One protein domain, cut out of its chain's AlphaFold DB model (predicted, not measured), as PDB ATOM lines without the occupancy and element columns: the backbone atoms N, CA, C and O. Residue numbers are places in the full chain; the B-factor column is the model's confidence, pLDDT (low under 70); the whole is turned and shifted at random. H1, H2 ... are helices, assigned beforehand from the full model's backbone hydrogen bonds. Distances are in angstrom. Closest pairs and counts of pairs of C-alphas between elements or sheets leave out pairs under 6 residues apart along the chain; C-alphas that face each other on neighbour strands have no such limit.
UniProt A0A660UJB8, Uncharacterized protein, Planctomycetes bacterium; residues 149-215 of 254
ATOM      1  N   GLY A 149     -39.744 -24.205  -7.150       69.56
ATOM      2  CA  GLY A 149     -40.335 -24.927  -6.036       69.56
ATOM      3  C   GLY A 149     -40.596 -23.973  -4.865       69.56
ATOM      4  O   GLY A 149     -39.985 -22.907  -4.788       69.56
ATOM      5  N   PRO A 150     -41.480 -24.335  -3.925       68.25
ATOM      6  CA  PRO A 150     -41.916 -23.448  -2.841       68.25
ATOM      7  C   PRO A 150     -40.750 -22.858  -2.029       68.25
ATOM      8  O   PRO A 150     -40.778 -21.683  -1.676       68.25
ATOM      9  N   ILE A 151     -39.672 -23.627  -1.830       70.94
ATOM     10  CA  ILE A 151     -38.443 -23.135  -1.186       70.94
ATOM     11  C   ILE A 151     -37.723 -22.093  -2.059       70.94
ATOM     12  O   ILE A 151     -37.251 -21.084  -1.549       70.94
ATOM     13  N   GLN A 152     -37.677 -22.283  -3.380       71.19
ATOM     14  CA  GLN A 152     -37.039 -21.335  -4.298       71.19
ATOM     15  C   GLN A 152     -37.869 -20.058  -4.521       71.19
ATOM     16  O   GLN A 152     -37.304 -18.992  -4.760       71.19
ATOM     17  N   VAL A 153     -39.199 -20.134  -4.405       74.12
ATOM     18  CA  VAL A 153     -40.077 -18.949  -4.384       74.12
ATOM     19  C   VAL A 153     -39.822 -18.130  -3.126       74.12
ATOM     20  O   VAL A 153     -39.635 -16.919  -3.217       74.12
ATOM     21  N   LEU A 154     -39.735 -18.795  -1.969       73.25
ATOM     22  CA  LEU A 154     -39.390 -18.140  -0.713       73.25
ATOM     23  C   LEU A 154     -38.002 -17.483  -0.786       73.25
ATOM     24  O   LEU A 154     -37.861 -16.339  -0.373       73.25
ATOM     25  N   ASP A 155     -36.996 -18.141  -1.374       73.25
ATOM     26  CA  ASP A 155     -35.675 -17.532  -1.634       73.25
ATOM     27  C   ASP A 155     -35.768 -16.269  -2.489       73.25
ATOM     28  O   ASP A 155     -35.106 -15.273  -2.198       73.25
ATOM     29  N   GLY A 156     -36.589 -16.303  -3.540       77.06
ATOM     30  CA  GLY A 156     -36.813 -15.153  -4.409       77.06
ATOM     31  C   GLY A 156     -37.461 -13.976  -3.679       77.06
ATOM     32  O   GLY A 156     -37.092 -12.831  -3.931       77.06
ATOM     33  N   LEU A 157     -38.388 -14.251  -2.757       78.88
ATOM     34  CA  LEU A 157     -39.036 -13.233  -1.928       78.88
ATOM     35  C   LEU A 157     -38.068 -12.647  -0.898       78.88
ATOM     36  O   LEU A 157     -37.943 -11.430  -0.818       78.88
ATOM     37  N   LEU A 158     -37.324 -13.487  -0.172       81.00
ATOM     38  CA  LEU A 158     -36.382 -13.023   0.851       81.00
ATOM     39  C   LEU A 158     -35.235 -12.192   0.255       81.00
ATOM     40  O   LEU A 158     -34.843 -11.190   0.846       81.00
ATOM     41  N   ARG A 159     -34.756 -12.523  -0.953       77.69
ATOM     42  CA  ARG A 159     -33.767 -11.691  -1.668       77.69
ATOM     43  C   ARG A 159     -34.293 -10.303  -2.036       77.69
ATOM     44  O   ARG A 159     -33.506  -9.367  -2.103       77.69
ATOM     45  N   ARG A 160     -35.599 -10.157  -2.281       78.00
ATOM     46  CA  ARG A 160     -36.221  -8.863  -2.616       78.00
ATOM     47  C   ARG A 160     -36.438  -7.965  -1.399       78.00
ATOM     48  O   ARG A 160     -36.644  -6.775  -1.585       78.00
ATOM     49  N   LEU A 161     -36.370  -8.515  -0.186       84.56
ATOM     50  CA  LEU A 161     -36.535  -7.764   1.061       84.56
ATOM     51  C   LEU A 161     -35.253  -7.053   1.526       84.56
ATOM     52  O   LEU A 161     -35.292  -6.368   2.539       84.56
ATOM     53  N   GLY A 162     -34.130  -7.203   0.809       77.94
ATOM     54  CA  GLY A 162     -32.888  -6.492   1.136       77.94
ATOM     55  C   GLY A 162     -32.316  -6.854   2.510       77.94
ATOM     56  O   GLY A 162     -31.855  -5.983   3.237       77.94
ATOM     57  N   LEU A 163     -32.391  -8.134   2.889       87.25
ATOM     58  CA  LEU A 163     -31.971  -8.619   4.206       87.25
ATOM     59  C   LEU A 163     -30.462  -8.459   4.434       87.25
ATOM     60  O   LEU A 163     -29.664  -8.752   3.541       87.25
ATOM     61  N   ASN A 164     -30.082  -8.089   5.660       89.00
ATOM     62  CA  ASN A 164     -28.682  -7.997   6.073       89.00
ATOM     63  C   ASN A 164     -28.062  -9.382   6.364       89.00
ATOM     64  O   ASN A 164     -28.756 -10.402   6.456       89.00
ATOM     65  N   ASP A 165     -26.738  -9.435   6.523       87.12
ATOM     66  CA  ASP A 165     -26.001 -10.694   6.711       87.12
ATOM     67  C   ASP A 165     -26.433 -11.478   7.956       87.12
ATOM     68  O   ASP A 165     -26.500 -12.712   7.934       87.12
ATOM     69  N   GLU A 166     -26.773 -10.788   9.046       88.00
ATOM     70  CA  GLU A 166     -27.244 -11.432  10.273       88.00
ATOM     71  C   GLU A 166     -28.643 -12.037  10.116       88.00
ATOM     72  O   GLU A 166     -28.894 -13.159  10.568       88.00
ATOM     73  N   GLN A 167     -29.550 -11.336   9.435       83.50
ATOM     74  CA  GLN A 167     -30.888 -11.821   9.105       83.50
ATOM     75  C   GLN A 167     -30.804 -13.040   8.186       83.50
ATOM     76  O   GLN A 167     -31.463 -14.051   8.447       83.50
ATOM     77  N   ASN A 168     -29.930 -12.998   7.176       82.00
ATOM     78  CA  ASN A 168     -29.680 -14.131   6.290       82.00
ATOM     79  C   ASN A 168     -29.165 -15.358   7.061       82.00
ATOM     80  O   ASN A 168     -29.649 -16.469   6.834       82.00
ATOM     81  N   LYS A 169     -28.257 -15.175   8.031       89.19
ATOM     82  CA  LYS A 169     -27.775 -16.265   8.902       89.19
ATOM     83  C   LYS A 169     -28.885 -16.850   9.781       89.19
ATOM     84  O   LYS A 169     -28.993 -18.072   9.881       89.19
ATOM     85  N   LYS A 170     -29.728 -16.013  10.400       89.19
ATOM     86  CA  LYS A 170     -30.859 -16.481  11.230       89.19
ATOM     87  C   LYS A 170     -31.876 -17.263  10.397       89.19
ATOM     88  O   LYS A 170     -32.273 -18.361  10.782       89.19
ATOM     89  N   ILE A 171     -32.227 -16.750   9.221       82.25
ATOM     90  CA  ILE A 171     -33.128 -17.416   8.273       82.25
ATOM     91  C   ILE A 171     -32.545 -18.752   7.798       82.25
ATOM     92  O   ILE A 171     -33.278 -19.739   7.713       82.25
ATOM     93  N   ALA A 172     -31.240 -18.817   7.521       80.88
ATOM     94  CA  ALA A 172     -30.577 -20.059   7.131       80.88
ATOM     95  C   ALA A 172     -30.686 -21.138   8.221       80.88
ATOM     96  O   ALA A 172     -31.031 -22.274   7.901       80.88
ATOM     97  N   ARG A 173     -30.486 -20.776   9.497       87.81
ATOM     98  CA  ARG A 173     -30.649 -21.703  10.633       87.81
ATOM     99  C   ARG A 173     -32.084 -22.208  10.761       87.81
ATOM    100  O   ARG A 173     -32.300 -23.414  10.787       87.81
ATOM    101  N   ILE A 174     -33.066 -21.301  10.726       85.81
ATOM    102  CA  ILE A 174     -34.497 -21.658  10.789       85.81
ATOM    103  C   ILE A 174     -34.853 -22.659   9.685       85.81
ATOM    104  O   ILE A 174     -35.559 -23.638   9.917       85.81
ATOM    105  N   ARG A 175     -34.347 -22.435   8.471       81.75
ATOM    106  CA  ARG A 175     -34.576 -23.335   7.337       81.75
ATOM    107  C   ARG A 175     -33.918 -24.685   7.532       81.75
ATOM    108  O   ARG A 175     -34.545 -25.697   7.240       81.75
ATOM    109  N   GLU A 176     -32.672 -24.710   7.987       84.00
ATOM    110  CA  GLU A 176     -31.957 -25.955   8.239       84.00
ATOM    111  C   GLU A 176     -32.698 -26.815   9.270       84.00
ATOM    112  O   GLU A 176     -32.906 -28.008   9.034       84.00
ATOM    113  N   ASP A 177     -33.175 -26.203  10.352       87.31
ATOM    114  CA  ASP A 177     -33.914 -26.891  11.410       87.31
ATOM    115  C   ASP A 177     -35.293 -27.362  10.937       87.31
ATOM    116  O   ASP A 177     -35.663 -28.519  11.157       87.31
ATOM    117  N   ALA A 178     -36.029 -26.520  10.203       82.81
ATOM    118  CA  ALA A 178     -37.313 -26.894   9.613       82.81
ATOM    119  C   ALA A 178     -37.170 -28.061   8.626       82.81
ATOM    120  O   ALA A 178     -37.960 -29.007   8.648       82.81
ATOM    121  N   ILE A 179     -36.126 -28.037   7.793       84.56
ATOM    122  CA  ILE A 179     -35.820 -29.114   6.853       84.56
ATOM    123  C   ILE A 179     -35.451 -30.393   7.614       84.56
ATOM    124  O   ILE A 179     -35.984 -31.456   7.298       84.56
ATOM    125  N   LYS A 180     -34.581 -30.321   8.632       88.44
ATOM    126  CA  LYS A 180     -34.219 -31.477   9.474       88.44
ATOM    127  C   LYS A 180     -35.448 -32.108  10.128       88.44
ATOM    128  O   LYS A 180     -35.580 -33.332  10.088       88.44
ATOM    129  N   LYS A 181     -36.347 -31.290  10.682       88.81
ATOM    130  CA  LYS A 181     -37.596 -31.757  11.294       88.81
ATOM    131  C   LYS A 181     -38.490 -32.451  10.269       88.81
ATOM    132  O   LYS A 181     -38.857 -33.600  10.478       88.81
ATOM    133  N   LEU A 182     -38.728 -31.819   9.118       83.38
ATOM    134  CA  LEU A 182     -39.522 -32.405   8.037       83.38
ATOM    135  C   LEU A 182     -38.947 -33.749   7.566       83.38
ATOM    136  O   LEU A 182     -39.690 -34.700   7.353       83.38
ATOM    137  N   PHE A 183     -37.620 -33.869   7.457       85.00
ATOM    138  CA  PHE A 183     -36.976 -35.144   7.129       85.00
ATOM    139  C   PHE A 183     -37.199 -36.218   8.197       85.00
ATOM    140  O   PHE A 183     -37.391 -37.381   7.846       85.00
ATOM    141  N   LYS A 184     -37.150 -35.852   9.482       89.81
ATOM    142  CA  LYS A 184     -37.404 -36.780  10.588       89.81
ATOM    143  C   LYS A 184     -38.844 -37.293  10.546       89.81
ATOM    144  O   LYS A 184     -39.048 -38.502  10.625       89.81
ATOM    145  N   ASP A 185     -39.800 -36.393  10.351       86.19
ATOM    146  CA  ASP A 185     -41.226 -36.722  10.306       86.19
ATOM    147  C   ASP A 185     -41.549 -37.603   9.089       86.19
ATOM    148  O   ASP A 185     -42.239 -38.610   9.221       86.19
ATOM    149  N   VAL A 186     -40.961 -37.311   7.921       81.94
ATOM    150  CA  VAL A 186     -41.090 -38.171   6.732       81.94
ATOM    151  C   VAL A 186     -40.534 -39.570   7.004       81.94
ATOM    152  O   VAL A 186     -41.221 -40.549   6.733       81.94
ATOM    153  N   LYS A 187     -39.330 -39.695   7.582       85.31
ATOM    154  CA  LYS A 187     -38.734 -41.009   7.892       85.31
ATOM    155  C   LYS A 187     -39.572 -41.844   8.859       85.31
ATOM    156  O   LYS A 187     -39.566 -43.067   8.746       85.31
ATOM    157  N   ALA A 188     -40.281 -41.200   9.786       88.62
ATOM    158  CA  ALA A 188     -41.135 -41.881  10.757       88.62
ATOM    159  C   ALA A 188     -42.370 -42.540  10.117       88.62
ATOM    160  O   ALA A 188     -42.888 -43.509  10.663       88.62
ATOM    161  N   VAL A 189     -42.823 -42.043   8.961       90.44
ATOM    162  CA  VAL A 189     -43.986 -42.580   8.228       90.44
ATOM    163  C   VAL A 189     -43.573 -43.640   7.193       90.44
ATOM    164  O   VAL A 189     -44.412 -44.393   6.704       90.44
ATOM    165  N   LEU A 190     -42.282 -43.730   6.855       88.00
ATOM    166  CA  LEU A 190     -41.765 -44.682   5.870       88.00
ATOM    167  C   LEU A 190     -41.485 -46.061   6.485       88.00
ATOM    168  O   LEU A 190     -40.992 -46.184   7.608       88.00
ATOM    169  N   THR A 191     -41.707 -47.117   5.699       92.88
ATOM    170  CA  THR A 191     -41.287 -48.477   6.070       92.88
ATOM    171  C   THR A 191     -39.758 -48.614   6.064       92.88
ATOM    172  O   THR A 191     -39.040 -47.775   5.511       92.88
ATOM    173  N   LYS A 192     -39.218 -49.690   6.659       89.44
ATOM    174  CA  LYS A 192     -37.761 -49.949   6.683       89.44
ATOM    175  C   LYS A 192     -37.155 -49.983   5.272       89.44
ATOM    176  O   LYS A 192     -36.124 -49.359   5.030       89.44
ATOM    177  N   GLU A 193     -37.828 -50.643   4.333       85.56
ATOM    178  CA  GLU A 193     -37.385 -50.725   2.937       85.56
ATOM    179  C   GLU A 193     -37.468 -49.376   2.206       85.56
ATOM    180  O   GLU A 193     -36.581 -49.023   1.426       85.56
ATOM    181  N   GLN A 194     -38.505 -48.578   2.477       80.56
ATOM    182  CA  GLN A 194     -38.638 -47.235   1.907       80.56
ATOM    183  C   GLN A 194     -37.589 -46.268   2.462       80.56
ATOM    184  O   GLN A 194     -37.065 -45.442   1.714       80.56
ATOM    185  N   ASN A 195     -37.237 -46.398   3.744       88.38
ATOM    186  CA  ASN A 195     -36.175 -45.618   4.373       88.38
ATOM    187  C   ASN A 195     -34.812 -45.878   3.713       88.38
ATOM    188  O   ASN A 195     -34.089 -44.924   3.419       88.38
ATOM    189  N   ALA A 196     -34.497 -47.135   3.388       89.88
ATOM    190  CA  ALA A 196     -33.272 -47.478   2.665       89.88
ATOM    191  C   ALA A 196     -33.221 -46.825   1.269       89.88
ATOM    192  O   ALA A 196     -32.241 -46.155   0.932       89.88
ATOM    193  N   LYS A 197     -34.310 -46.926   0.487       86.31
ATOM    194  CA  LYS A 197     -34.418 -46.279  -0.838       86.31
ATOM    195  C   LYS A 197     -34.330 -44.755  -0.750       86.31
ATOM    196  O   LYS A 197     -33.730 -44.111  -1.611       86.31
ATOM    197  N   PHE A 198     -34.913 -44.167   0.290       87.06
ATOM    198  CA  PHE A 198     -34.871 -42.730   0.529       87.06
ATOM    199  C   PHE A 198     -33.448 -42.231   0.819       87.06
ATOM    200  O   PHE A 198     -33.011 -41.226   0.249       87.06
ATOM    201  N   ASP A 199     -32.700 -42.948   1.658       88.31
ATOM    202  CA  ASP A 199     -31.313 -42.607   1.981       88.31
ATOM    203  C   ASP A 199     -30.379 -42.777   0.774       88.31
ATOM    204  O   ASP A 199     -29.530 -41.915   0.515       88.31
ATOM    205  N   GLU A 200     -30.587 -43.821  -0.030       88.75
ATOM    206  CA  GLU A 200     -29.849 -44.033  -1.275       88.75
ATOM    207  C   GLU A 200     -30.133 -42.926  -2.305       88.75
ATOM    208  O   GLU A 200     -29.202 -42.316  -2.848       88.75
ATOM    209  N   ALA A 201     -31.408 -42.584  -2.517       86.94
ATOM    210  CA  ALA A 201     -31.813 -41.494  -3.401       86.94
ATOM    211  C   ALA A 201     -31.194 -40.156  -2.967       86.94
ATOM    212  O   ALA A 201     -30.687 -39.395  -3.798       86.94
ATOM    213  N   ARG A 202     -31.151 -39.886  -1.657       86.62
ATOM    214  CA  ARG A 202     -30.513 -38.689  -1.096       86.62
ATOM    215  C   ARG A 202     -29.006 -38.669  -1.350       86.62
ATOM    216  O   ARG A 202     -28.466 -37.626  -1.733       86.62
ATOM    217  N   LYS A 203     -28.321 -39.799  -1.154       89.44
ATOM    218  CA  LYS A 203     -26.879 -39.932  -1.414       89.44
ATOM    219  C   LYS A 203     -26.569 -39.700  -2.893       89.44
ATOM    220  O   LYS A 203     -25.662 -38.929  -3.213       89.44
ATOM    221  N   ARG A 204     -27.379 -40.271  -3.790       84.88
ATOM    222  CA  ARG A 204     -27.271 -40.074  -5.242       84.88
ATOM    223  C   ARG A 204     -27.487 -38.616  -5.641       84.88
ATOM    224  O   ARG A 204     -26.708 -38.088  -6.433       84.88
ATOM    225  N   LEU A 205     -28.491 -37.950  -5.070       79.56
ATOM    226  CA  LEU A 205     -28.762 -36.536  -5.336       79.56
ATOM    227  C   LEU A 205     -27.584 -35.649  -4.898       79.56
ATOM    228  O   LEU A 205     -27.133 -34.809  -5.675       79.56
ATOM    229  N   ARG A 206     -27.033 -35.878  -3.696       83.38
ATOM    230  CA  ARG A 206     -25.841 -35.159  -3.207       83.38
ATOM    231  C   ARG A 206     -24.627 -35.389  -4.102       83.38
ATOM    232  O   ARG A 206     -23.967 -34.422  -4.472       83.38
ATOM    233  N   ALA A 207     -24.361 -36.634  -4.485       79.50
ATOM    234  CA  ALA A 207     -23.248 -36.966  -5.371       79.50
ATOM    235  C   ALA A 207     -23.402 -36.305  -6.755       79.50
ATOM    236  O   ALA A 207     -22.448 -35.740  -7.289       79.50
ATOM    237  N   ALA A 208     -24.612 -36.306  -7.322       74.81
ATOM    238  CA  ALA A 208     -24.906 -35.633  -8.586       74.81
ATOM    239  C   ALA A 208     -24.743 -34.107  -8.485       74.81
ATOM    240  O   ALA A 208     -24.207 -33.475  -9.396       74.81
ATOM    241  N   GLN A 209     -25.159 -33.507  -7.368       76.06
ATOM    242  CA  GLN A 209     -25.015 -32.073  -7.131       76.06
ATOM    243  C   GLN A 209     -23.542 -31.672  -6.943       76.06
ATOM    244  O   GLN A 209     -23.101 -30.692  -7.537       76.06
ATOM    245  N   GLN A 210     -22.752 -32.470  -6.219       76.00
ATOM    246  CA  GLN A 210     -21.303 -32.270  -6.079       76.00
ATOM    247  C   GLN A 210     -20.563 -32.407  -7.417       76.00
ATOM    248  O   GLN A 210     -19.675 -31.609  -7.714       76.00
ATOM    249  N   ARG A 211     -20.966 -33.358  -8.270       73.19
ATOM    250  CA  ARG A 211     -20.422 -33.493  -9.633       73.19
ATOM    251  C   ARG A 211     -20.701 -32.266 -10.502       73.19
ATOM    252  O   ARG A 211     -19.841 -31.893 -11.286       73.19
ATOM    253  N   ARG A 212     -21.853 -31.605 -10.343       62.69
ATOM    254  CA  ARG A 212     -22.159 -30.346 -11.052       62.69
ATOM    255  C   ARG A 212     -21.303 -29.177 -10.572       62.69
ATOM    256  O   ARG A 212     -20.855 -28.394 -11.396       62.69
ATOM    257  N   VAL A 213     -21.039 -29.088  -9.269       59.28
ATOM    258  CA  VAL A 213     -20.161 -28.047  -8.707       59.28
ATOM    259  C   VAL A 213     -18.708 -28.251  -9.156       59.28
ATOM    260  O   VAL A 213     -18.030 -27.283  -9.473       59.28
ATOM    261  N   ARG A 214     -18.247 -29.505  -9.275       58.59
ATOM    262  CA  ARG A 214     -16.891 -29.831  -9.755       58.59
ATOM    263  C   ARG A 214     -16.751 -29.819 -11.287       58.59
ATOM    264  O   ARG A 214     -15.647 -29.673 -11.793       58.59
ATOM    265  N   GLY A 215     -17.855 -29.983 -12.019       51.94
ATOM    266  CA  GLY A 215     -17.911 -30.008 -13.485       51.94
ATOM    267  C   GLY A 215     -18.090 -28.641 -14.148       51.94
ATOM    268  O   GLY A 215     -18.060 -28.565 -15.373       51.94
TER     269      GLY A 215
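What this domain is: This is residues 149 to 215 of the 254 residues of an uncharacterized protein of Planctomycetes bacterium (UniProt A0A660UJB8). The long helix H2 is the spine of an open, loose model: H3 folds back from its last end as a V, and the shorter H1 folds back from its first end. The 67 printed residues have three named helices, in the order H1, H2, H3, and no named strand; the class is all helix. The radius of gyration of the C-alphas is 15.5 A and the spans are 44 by 33 by 20 A.

How they stand to each other: Begin with H2, residues 165 to 189. H3, residues 192 to 214, is close but not clearly touching; the closest C-alphas, Lys 187 and Asn 195, are 6.3 A apart. The two run opposite ways at a shallow tilt of 33 degrees, only just short of steep. H1, residues 150 to 160, is near H2, with 5 pairs of C-alphas within 10 A, and apart from H3. In H1, H2 and H3 every O i to N i+4 pair is within hydrogen-bond range.

Where its parts are: Find C-alpha 165 at (-26.001, -10.694, 6.711); from there H2 runs 36.6 A. H3 runs 33.3 A to C-alpha 214 at (-16.891, -29.831, -9.755), and H1 15.7 A.

The domain as a whole: The printed part has no cut, and both links are tight. Residues 149 to 150 and 212 to 215 have pLDDT under 70.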